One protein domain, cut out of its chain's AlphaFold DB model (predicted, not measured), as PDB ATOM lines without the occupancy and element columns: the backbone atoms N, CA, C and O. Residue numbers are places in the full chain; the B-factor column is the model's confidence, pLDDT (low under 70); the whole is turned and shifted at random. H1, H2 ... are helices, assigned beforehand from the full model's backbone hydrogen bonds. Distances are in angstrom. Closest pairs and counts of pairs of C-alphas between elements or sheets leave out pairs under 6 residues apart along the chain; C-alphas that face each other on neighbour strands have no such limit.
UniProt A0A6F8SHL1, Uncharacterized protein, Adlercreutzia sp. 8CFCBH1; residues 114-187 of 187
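What this domain is: This is residues 114 to 187 of the 187 residues of an uncharacterized protein of Adlercreutzia sp. 8CFCBH1 (UniProt A0A6F8SHL1). One very long, unbent helix, H1, makes an arm with a small helical head at its far end. There the printed part turns sharply, H2 folds back beside the last part of H1 as a helical hairpin, and H3 turns off from H2 at a steep angle, crosswise to H1. The first stretch of H1, residues 114 to 142, stands free and sticks out from the head. The printed part has 74 residues with three named helices, in the order H1, H2, H3, and no named strand; the class is all helix. The whole is extended, with a radius of gyration of the C-alphas of 19.7 A and spans of 66 by 20 by 18 A, the arm making the length.

Where its parts are: H1 runs from Trp 114 to Asp 157, 44 residues and 63.6 A from first to last C-alpha. Its C-alpha 114 is at (-5.609, 31.086, -5.257) and its C-alpha 157 at (-67.056, 45.027, 3.170). H2 covers residues 161 to 169 and is 13.2 A long. H3 covers residues 171 to 180 and is 14.3 A long, ending with C-alpha 180 at (-61.336, 31.136, 3.333). Residues 181 to 187 follow H3 and belong to no named element.

How they stand to each other: H1 touches H2 with residues 152 to 156 alone, and the closest C-alphas, those of Val 152 and Ala 164, are 5.7 A apart. The two form a helical hairpin, running opposite ways at a shallow tilt of 23 degrees. H1 only just touches H3, with 3 pairs of C-alphas within 8 A, through residues 147 to 151 alone; the closest C-alphas are those of Leu 151 and Leu 178, 6.8 A apart. Their lines stand about perpendicular at 73 degrees, only just more than a steep tilt. H2 and H3 touch only at the corner by their link, where the closest C-alphas, those of Val 167 and Arg 174, are 4.5 A apart. They run opposite ways at a steep tilt of 51 degrees. In H1 and H3 every O i to N i+4 pair is within hydrogen-bond range; in H2 it is 3 of 5.

The domain as a whole: The C-alphas farthest apart are those of Trp 114 and Gly 159, 66.7 A. Without residues 114 to 142, the body of 45 residues spans 30 by 19 by 17 A. The printed part has no cut, and the links H1 to H2 and H2 to H3 are both tight. The mean pLDDT of the printed part is 84.6; residues 119, 121, 123 to 124 and 185 to 187 are under 70.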
ATOM      1  N   TRP A 114      -4.606  32.130  -5.423       74.25
ATOM      2  CA  TRP A 114      -5.609  31.086  -5.257       74.25
ATOM      3  C   TRP A 114      -6.264  31.117  -3.868       74.25
ATOM      4  O   TRP A 114      -7.492  31.148  -3.783       74.25
ATOM      5  N   VAL A 115      -5.478  31.234  -2.787       72.75
ATOM      6  CA  VAL A 115      -6.010  31.362  -1.413       72.75
ATOM      7  C   VAL A 115      -6.936  32.575  -1.289       72.75
ATOM      8  O   VAL A 115      -8.029  32.475  -0.733       72.75
ATOM      9  N   THR A 116      -6.545  33.721  -1.854       73.56
ATOM     10  CA  THR A 116      -7.376  34.939  -1.836       73.56
ATOM     11  C   THR A 116      -8.667  34.750  -2.631       73.56
ATOM     12  O   THR A 116      -9.732  35.192  -2.199       73.56
ATOM     13  N   LYS A 117      -8.607  34.063  -3.775       73.25
ATOM     14  CA  LYS A 117      -9.773  33.777  -4.621       73.25
ATOM     15  C   LYS A 117     -10.784  32.864  -3.911       73.25
ATOM     16  O   LYS A 117     -11.980  33.121  -3.977       73.25
ATOM     17  N   VAL A 118     -10.314  31.856  -3.175       73.50
ATOM     18  CA  VAL A 118     -11.179  30.966  -2.379       73.50
ATOM     19  C   VAL A 118     -11.803  31.708  -1.191       73.50
ATOM     20  O   VAL A 118     -13.019  31.681  -1.028       73.50
ATOM     21  N   LEU A 119     -11.008  32.461  -0.422       67.62
ATOM     22  CA  LEU A 119     -11.503  33.251   0.719       67.62
ATOM     23  C   LEU A 119     -12.532  34.313   0.311       67.62
ATOM     24  O   LEU A 119     -13.516  34.532   1.014       67.62
ATOM     25  N   THR A 120     -12.325  34.972  -0.831       72.88
ATOM     26  CA  THR A 120     -13.290  35.949  -1.357       72.88
ATOM     27  C   THR A 120     -14.574  35.280  -1.832       72.88
ATOM     28  O   THR A 120     -15.641  35.853  -1.636       72.88
ATOM     29  N   TYR A 121     -14.509  34.065  -2.381       69.38
ATOM     30  CA  TYR A 121     -15.699  33.292  -2.727       69.38
ATOM     31  C   TYR A 121     -16.510  32.904  -1.484       69.38
ATOM     32  O   TYR A 121     -17.715  33.131  -1.455       69.38
ATOM     33  N   GLU A 122     -15.866  32.403  -0.427       71.94
ATOM     34  CA  GLU A 122     -16.543  32.076   0.838       71.94
ATOM     35  C   GLU A 122     -17.221  33.312   1.451       71.94
ATOM     36  O   GLU A 122     -18.417  33.288   1.749       71.94
ATOM     37  N   GLN A 123     -16.503  34.434   1.546       68.56
ATOM     38  CA  GLN A 123     -17.058  35.693   2.052       68.56
ATOM     39  C   GLN A 123     -18.202  36.228   1.180       68.56
ATOM     40  O   GLN A 123     -19.201  36.731   1.701       68.56
ATOM     41  N   ASP A 124     -18.082  36.121  -0.145       68.25
ATOM     42  CA  ASP A 124     -19.119  36.539  -1.087       68.25
ATOM     43  C   ASP A 124     -20.361  35.641  -0.981       68.25
ATOM     44  O   ASP A 124     -21.483  36.148  -0.969       68.25
ATOM     45  N   THR A 125     -20.194  34.326  -0.805       72.06
ATOM     46  CA  THR A 125     -21.320  33.410  -0.555       72.06
ATOM     47  C   THR A 125     -22.018  33.707   0.768       72.06
ATOM     48  O   THR A 125     -23.246  33.786   0.795       72.06
ATOM     49  N   GLU A 126     -21.269  33.982   1.839       73.38
ATOM     50  CA  GLU A 126     -21.846  34.359   3.130       73.38
ATOM     51  C   GLU A 126     -22.619  35.683   3.032       73.38
ATOM     52  O   GLU A 126     -23.754  35.795   3.503       73.38
ATOM     53  N   MET A 127     -22.048  36.686   2.357       70.94
ATOM     54  CA  MET A 127     -22.721  37.964   2.115       70.94
ATOM     55  C   MET A 127     -23.974  37.810   1.250       70.94
ATOM     56  O   MET A 127     -24.980  38.477   1.512       70.94
ATOM     57  N   ARG A 128     -23.952  36.934   0.240       71.44
ATOM     58  CA  ARG A 128     -25.127  36.620  -0.587       71.44
ATOM     59  C   ARG A 128     -26.218  35.934   0.224       71.44
ATOM     60  O   ARG A 128     -27.364  36.362   0.115       71.44
ATOM     61  N   CYS A 129     -25.875  34.958   1.064       77.88
ATOM     62  CA  CYS A 129     -26.824  34.313   1.971       77.88
ATOM     63  C   CYS A 129     -27.463  35.328   2.920       77.88
ATOM     64  O   CYS A 129     -28.685  35.451   2.929       77.88
ATOM     65  N   ARG A 130     -26.665  36.149   3.617       80.44
ATOM     66  CA  ARG A 130     -27.211  37.184   4.514       80.44
ATOM     67  C   ARG A 130     -28.134  38.163   3.789       80.44
ATOM     68  O   ARG A 130     -29.173  38.542   4.321       80.44
ATOM     69  N   ARG A 131     -27.776  38.588   2.572       79.19
ATOM     70  CA  ARG A 131     -28.625  39.483   1.764       79.19
ATOM     71  C   ARG A 131     -29.911  38.801   1.309       79.19
ATOM     72  O   ARG A 131     -30.948  39.456   1.296       79.19
ATOM     73  N   ALA A 132     -29.849  37.531   0.919       80.50
ATOM     74  CA  ALA A 132     -31.021  36.759   0.520       80.50
ATOM     75  C   ALA A 132     -31.983  36.562   1.699       80.50
ATOM     76  O   ALA A 132     -33.178  36.790   1.544       80.50
ATOM     77  N   GLU A 133     -31.464  36.238   2.885       82.88
ATOM     78  CA  GLU A 133     -32.254  36.130   4.117       82.88
ATOM     79  C   GLU A 133     -32.900  37.466   4.495       82.88
ATOM     80  O   GLU A 133     -34.104  37.519   4.729       82.88
ATOM     81  N   ALA A 134     -32.129  38.560   4.487       84.94
ATOM     82  CA  ALA A 134     -32.648  39.890   4.794       84.94
ATOM     83  C   ALA A 134     -33.772  40.304   3.831       84.94
ATOM     84  O   ALA A 134     -34.834  40.735   4.275       84.94
ATOM     85  N   ARG A 135     -33.570  40.106   2.520       84.44
ATOM     86  CA  ARG A 135     -34.593  40.381   1.498       84.44
ATOM     87  C   ARG A 135     -35.815  39.480   1.649       84.44
ATOM     88  O   ARG A 135     -36.928  39.956   1.476       84.44
ATOM     89  N   GLY A 136     -35.626  38.203   1.979       88.44
ATOM     90  CA  GLY A 136     -36.728  37.268   2.203       88.44
ATOM     91  C   GLY A 136     -37.579  37.648   3.414       88.44
ATOM     92  O   GLY A 136     -38.803  37.563   3.353       88.44
ATOM     93  N   ILE A 137     -36.950  38.125   4.492       86.75
ATOM     94  CA  ILE A 137     -37.660  38.641   5.670       86.75
ATOM     95  C   ILE A 137     -38.435  39.912   5.313       86.75
ATOM     96  O   ILE A 137     -39.618  39.999   5.625       86.75
ATOM     97  N   GLU A 138     -37.795  40.872   4.645       88.44
ATOM     98  CA  GLU A 138     -38.427  42.133   4.237       88.44
ATOM     99  C   GLU A 138     -39.636  41.890   3.322       88.44
ATOM    100  O   GLU A 138     -40.742  42.326   3.639       88.44
ATOM    101  N   GLN A 139     -39.464  41.092   2.264       87.44
ATOM    102  CA  GLN A 139     -40.551  40.711   1.357       87.44
ATOM    103  C   GLN A 139     -41.643  39.904   2.067       87.44
ATOM    104  O   GLN A 139     -42.822  40.065   1.769       87.44
ATOM    105  N   GLY A 140     -41.277  39.037   3.013       90.06
ATOM    106  CA  GLY A 140     -42.240  38.276   3.805       90.06
ATOM    107  C   GLY A 140     -43.101  39.169   4.701       90.06
ATOM    108  O   GLY A 140     -44.303  38.931   4.825       90.06
ATOM    109  N   ILE A 141     -42.507  40.211   5.291       88.50
ATOM    110  CA  ILE A 141     -43.226  41.208   6.093       88.50
ATOM    111  C   ILE A 141     -44.155  42.032   5.200       88.50
ATOM    112  O   ILE A 141     -45.335  42.141   5.521       88.50
ATOM    113  N   GLU A 142     -43.653  42.557   4.079       90.56
ATOM    114  CA  GLU A 142     -44.440  43.348   3.122       90.56
ATOM    115  C   GLU A 142     -45.648  42.553   2.604       90.56
ATOM    116  O   GLU A 142     -46.793  42.961   2.793       90.56
ATOM    117  N   GLN A 143     -45.421  41.341   2.087       88.69
ATOM    118  CA  GLN A 143     -46.500  40.455   1.638       88.69
ATOM    119  C   GLN A 143     -47.473  40.092   2.767       88.69
ATOM    120  O   GLN A 143     -48.666  39.901   2.529       88.69
ATOM    121  N   GLY A 144     -46.978  39.954   3.999       90.12
ATOM    122  CA  GLY A 144     -47.810  39.708   5.173       90.12
ATOM    123  C   GLY A 144     -48.728  40.889   5.489       90.12
ATOM    124  O   GLY A 144     -49.911  40.682   5.767       90.12
ATOM    125  N   MET A 145     -48.202  42.113   5.411       91.38
ATOM    126  CA  MET A 145     -48.966  43.346   5.613       91.38
ATOM    127  C   MET A 145     -50.030  43.531   4.531       91.38
ATOM    128  O   MET A 145     -51.187  43.777   4.872       91.38
ATOM    129  N   ASP A 146     -49.683  43.327   3.261       92.38
ATOM    130  CA  ASP A 146     -50.621  43.462   2.140       92.38
ATOM    131  C   ASP A 146     -51.767  42.449   2.222       92.38
ATOM    132  O   ASP A 146     -52.942  42.795   2.045       92.38
ATOM    133  N   ARG A 147     -51.456  41.189   2.555       91.25
ATOM    134  CA  ARG A 147     -52.473  40.142   2.749       91.25
ATOM    135  C   ARG A 147     -53.387  40.456   3.920       91.25
ATOM    136  O   ARG A 147     -54.599  40.285   3.804       91.25
ATOM    137  N   LEU A 148     -52.824  40.920   5.035       92.12
ATOM    138  CA  LEU A 148     -53.614  41.308   6.196       92.12
ATOM    139  C   LEU A 148     -54.512  42.511   5.879       92.12
ATOM    140  O   LEU A 148     -55.687  42.490   6.234       92.12
ATOM    141  N   GLY A 149     -53.995  43.522   5.177       93.50
ATOM    142  CA  GLY A 149     -54.773  44.683   4.743       93.50
ATOM    143  C   GLY A 149     -55.930  44.291   3.824       93.50
ATOM    144  O   GLY A 149     -57.066  44.704   4.054       93.50
ATOM    145  N   THR A 150     -55.663  43.421   2.847       94.81
ATOM    146  CA  THR A 150     -56.686  42.877   1.938       94.81
ATOM    147  C   THR A 150     -57.758  42.107   2.704       94.81
ATOM    148  O   THR A 150     -58.951  42.334   2.503       94.81
ATOM    149  N   LEU A 151     -57.346  41.228   3.623       93.69
ATOM    150  CA  LEU A 151     -58.263  40.452   4.450       93.69
ATOM    151  C   LEU A 151     -59.166  41.353   5.302       93.69
ATOM    152  O   LEU A 151     -60.374  41.141   5.356       93.69
ATOM    153  N   VAL A 152     -58.593  42.365   5.957       93.50
ATOM    154  CA  VAL A 152     -59.369  43.317   6.760       93.50
ATOM    155  C   VAL A 152     -60.363  44.075   5.879       93.50
ATOM    156  O   VAL A 152     -61.519  44.188   6.271       93.50
ATOM    157  N   GLY A 153     -59.967  44.516   4.679       93.31
ATOM    158  CA  GLY A 153     -60.880  45.145   3.716       93.31
ATOM    159  C   GLY A 153     -62.088  44.266   3.380       93.31
ATOM    160  O   GLY A 153     -63.224  44.699   3.547       93.31
ATOM    161  N   LEU A 154     -61.855  42.996   3.030       94.12
ATOM    162  CA  LEU A 154     -62.925  42.036   2.719       94.12
ATOM    163  C   LEU A 154     -63.869  41.790   3.906       94.12
ATOM    164  O   LEU A 154     -65.079  41.662   3.729       94.12
ATOM    165  N   LEU A 155     -63.329  41.732   5.126       93.38
ATOM    166  CA  LEU A 155     -64.135  41.567   6.337       93.38
ATOM    167  C   LEU A 155     -64.981  42.810   6.638       93.38
ATOM    168  O   LEU A 155     -66.128  42.667   7.064       93.38
ATOM    169  N   LEU A 156     -64.446  44.010   6.400       92.88
ATOM    170  CA  LEU A 156     -65.189  45.263   6.539       92.88
ATOM    171  C   LEU A 156     -66.325  45.350   5.512       92.88
ATOM    172  O   LEU A 156     -67.458  45.636   5.901       92.88
ATOM    173  N   ASP A 157     -66.055  45.024   4.247       94.12
ATOM    174  CA  ASP A 157     -67.056  45.027   3.170       94.12
ATOM    175  C   ASP A 157     -68.180  44.006   3.420       94.12
ATOM    176  O   ASP A 157     -69.346  44.261   3.117       94.12
ATOM    177  N   ALA A 158     -67.853  42.866   4.036       92.19
ATOM    178  CA  ALA A 158     -68.819  41.848   4.450       92.19
ATOM    179  C   ALA A 158     -69.548  42.176   5.773       92.19
ATOM    180  O   ALA A 158     -70.399  41.399   6.210       92.19
ATOM    181  N   GLY A 159     -69.206  43.282   6.446       92.69
ATOM    182  CA  GLY A 159     -69.770  43.667   7.746       92.69
ATOM    183  C   GLY A 159     -69.337  42.778   8.923       92.69
ATOM    184  O   GLY A 159     -69.933  42.840   9.999       92.69
ATOM    185  N   ARG A 160     -68.299  41.953   8.754       94.25
ATOM    186  CA  ARG A 160     -67.796  40.976   9.739       94.25
ATOM    187  C   ARG A 160     -66.786  41.620  10.705       94.25
ATOM    188  O   ARG A 160     -65.622  41.228  10.774       94.25
ATOM    189  N   LEU A 161     -67.224  42.626  11.467       91.75
ATOM    190  CA  LEU A 161     -66.353  43.423  12.354       91.75
ATOM    191  C   LEU A 161     -65.698  42.606  13.482       91.75
ATOM    192  O   LEU A 161     -64.528  42.823  13.803       91.75
ATOM    193  N   ASP A 162     -66.428  41.646  14.054       91.69
ATOM    194  CA  ASP A 162     -65.897  40.772  15.107       91.69
ATOM    195  C   ASP A 162     -64.776  39.866  14.581       91.69
ATOM    196  O   ASP A 162     -63.779  39.630  15.269       91.69
ATOM    197  N   ASP A 163     -64.890  39.424  13.327       91.81
ATOM    198  CA  ASP A 163     -63.854  38.637  12.667       91.81
ATOM    199  C   ASP A 163     -62.617  39.481  12.374       91.81
ATOM    200  O   ASP A 163     -61.504  39.025  12.633       91.81
ATOM    201  N   ALA A 164     -62.789  40.729  11.923       91.44
ATOM    202  CA  ALA A 164     -61.673  41.650  11.707       91.44
ATOM    203  C   ALA A 164     -60.878  41.886  13.002       91.44
ATOM    204  O   ALA A 164     -59.644  41.849  13.001       91.44
ATOM    205  N   ARG A 165     -61.576  42.043  14.134       91.50
ATOM    206  CA  ARG A 165     -60.935  42.137  15.451       91.50
ATOM    207  C   ARG A 165     -60.184  40.854  15.791       91.50
ATOM    208  O   ARG A 165     -59.006  40.903  16.149       91.50
ATOM    209  N   ARG A 166     -60.840  39.703  15.657       92.50
ATOM    210  CA  ARG A 166     -60.273  38.409  16.049       92.50
ATOM    211  C   ARG A 166     -59.053  38.021  15.210       92.50
ATOM    212  O   ARG A 166     -58.092  37.490  15.757       92.50
ATOM    213  N   VAL A 167     -59.045  38.351  13.920       93.38
ATOM    214  CA  VAL A 167     -57.913  38.153  12.995       93.38
ATOM    215  C   VAL A 167     -56.658  38.933  13.420       93.38
ATOM    216  O   VAL A 167     -55.535  38.485  13.164       93.38
ATOM    217  N   SER A 168     -56.814  40.078  14.097       88.06
ATOM    218  CA  SER A 168     -55.674  40.864  14.596       88.06
ATOM    219  C   SER A 168     -54.998  40.240  15.827       88.06
ATOM    220  O   SER A 168     -53.788  40.378  16.006       88.06
ATOM    221  N   GLU A 169     -55.752  39.496  16.641       90.38
ATOM    222  CA  GLU A 169     -55.299  38.950  17.927       90.38
ATOM    223  C   GLU A 169     -54.909  37.461  17.835       90.38
ATOM    224  O   GLU A 169     -53.963  37.017  18.492       90.38
ATOM    225  N   ASP A 170     -55.606  36.680  17.003       92.69
ATOM    226  CA  ASP A 170     -55.439  35.229  16.890       92.69
ATOM    227  C   ASP A 170     -54.807  34.838  15.549       92.69
ATOM    228  O   ASP A 170     -55.406  34.947  14.478       92.69
ATOM    229  N   ALA A 171     -53.573  34.339  15.622       89.50
ATOM    230  CA  ALA A 171     -52.827  33.896  14.454       89.50
ATOM    231  C   ALA A 171     -53.433  32.668  13.765       89.50
ATOM    232  O   ALA A 171     -53.445  32.618  12.540       89.50
ATOM    233  N   ALA A 172     -53.956  31.703  14.526       90.62
ATOM    234  CA  ALA A 172     -54.534  30.496  13.940       90.62
ATOM    235  C   ALA A 172     -55.844  30.828  13.217       90.62
ATOM    236  O   ALA A 172     -56.060  30.388  12.091       90.62
ATOM    237  N   TYR A 173     -56.666  31.680  13.831       91.19
ATOM    238  CA  TYR A 173     -57.898  32.158  13.212       91.19
ATOM    239  C   TYR A 173     -57.634  33.017  11.970       91.19
ATOM    240  O   TYR A 173     -58.319  32.882  10.960       91.19
ATOM    241  N   ARG A 174     -56.603  33.870  12.003       93.25
ATOM    242  CA  ARG A 174     -56.158  34.611  10.817       93.25
ATOM    243  C   ARG A 174     -55.757  33.679   9.681       93.25
ATOM    244  O   ARG A 174     -56.139  33.940   8.548       93.25
ATOM    245  N   ASP A 175     -55.030  32.604   9.962       90.12
ATOM    246  CA  ASP A 175     -54.638  31.641   8.931       90.12
ATOM    247  C   ASP A 175     -55.846  30.882   8.364       90.12
ATOM    248  O   ASP A 175     -55.871  30.567   7.175       90.12
ATOM    249  N   GLU A 176     -56.856  30.576   9.176       91.81
ATOM    250  CA  GLU A 176     -58.127  30.016   8.694       91.81
ATOM    251  C   GLU A 176     -58.837  31.003   7.761       91.81
ATOM    252  O   GLU A 176     -59.187  30.648   6.636       91.81
ATOM    253  N   MET A 177     -58.938  32.266   8.172       90.38
ATOM    254  CA  MET A 177     -59.603  33.314   7.399       90.38
ATOM    255  C   MET A 177     -58.856  33.647   6.095       90.38
ATOM    256  O   MET A 177     -59.465  33.799   5.040       90.38
ATOM    257  N   LEU A 178     -57.520  33.686   6.121       91.00
ATOM    258  CA  LEU A 178     -56.701  33.830   4.912       91.00
ATOM    259  C   LEU A 178     -56.936  32.675   3.927       91.00
ATOM    260  O   LEU A 178     -56.855  32.890   2.721       91.00
ATOM    261  N   ALA A 179     -57.222  31.458   4.406       90.44
ATOM    262  CA  ALA A 179     -57.577  30.339   3.530       90.44
ATOM    263  C   ALA A 179     -58.974  30.504   2.928       90.44
ATOM    264  O   ALA A 179     -59.145  30.273   1.734       90.44
ATOM    265  N   GLU A 180     -59.946  30.914   3.746       88.44
ATOM    266  CA  GLU A 180     -61.336  31.136   3.333       88.44
ATOM    267  C   GLU A 180     -61.427  32.138   2.174       88.44
ATOM    268  O   GLU A 180     -62.106  31.878   1.184       88.44
ATOM    269  N   PHE A 181     -60.673  33.239   2.251       87.12
ATOM    270  CA  PHE A 181     -60.629  34.269   1.206       87.12
ATOM    271  C   PHE A 181     -59.601  34.001   0.092       87.12
ATOM    272  O   PHE A 181     -59.391  34.857  -0.766       87.12
ATOM    273  N   GLY A 182     -58.943  32.834   0.079       87.44
ATOM    274  CA  GLY A 182     -57.975  32.471  -0.965       87.44
ATOM    275  C   GLY A 182     -56.687  33.308  -0.965       87.44
ATOM    276  O   GLY A 182     -56.018  33.410  -1.987       87.44
ATOM    277  N   LEU A 183     -56.329  33.906   0.175       86.62
ATOM    278  CA  LEU A 183     -55.166  34.787   0.353       86.62
ATOM    279  C   LEU A 183     -53.912  34.057   0.871       86.62
ATOM    280  O   LEU A 183     -52.901  34.695   1.175       86.62
ATOM    281  N   LYS A 184     -53.951  32.724   0.999       80.19
ATOM    282  CA  LYS A 184     -52.770  31.921   1.354       80.19
ATOM    283  C   LYS A 184     -51.782  31.831   0.193       80.19
ATOM    284  O   LYS A 184     -52.175  31.726  -0.963       80.19
ATOM    285  N   VAL A 185     -50.490  31.803   0.523       66.62
ATOM    286  CA  VAL A 185     -49.440  31.412  -0.431       66.62
ATOM    287  C   VAL A 185     -49.672  29.952  -0.790       66.62
ATOM    288  O   VAL A 185     -49.731  29.115   0.109       66.62
ATOM    289  N   SER A 186     -49.841  29.654  -2.076       55.34
ATOM    290  CA  SER A 186     -49.742  28.282  -2.566       55.34
ATOM    291  C   SER A 186     -48.318  27.783  -2.307       55.34
ATOM    292  O   SER A 186     -47.377  28.425  -2.776       55.34
ATOM    293  N   GLU A 187     -48.181  26.700  -1.537       44.56
ATOM    294  CA  GLU A 187     -46.913  25.967  -1.368       44.56
ATOM    295  C   GLU A 187     -46.332  25.499  -2.709       44.56
ATOM    296  O   GLU A 187     -47.126  25.122  -3.606       44.56
TER     297      GLU A 187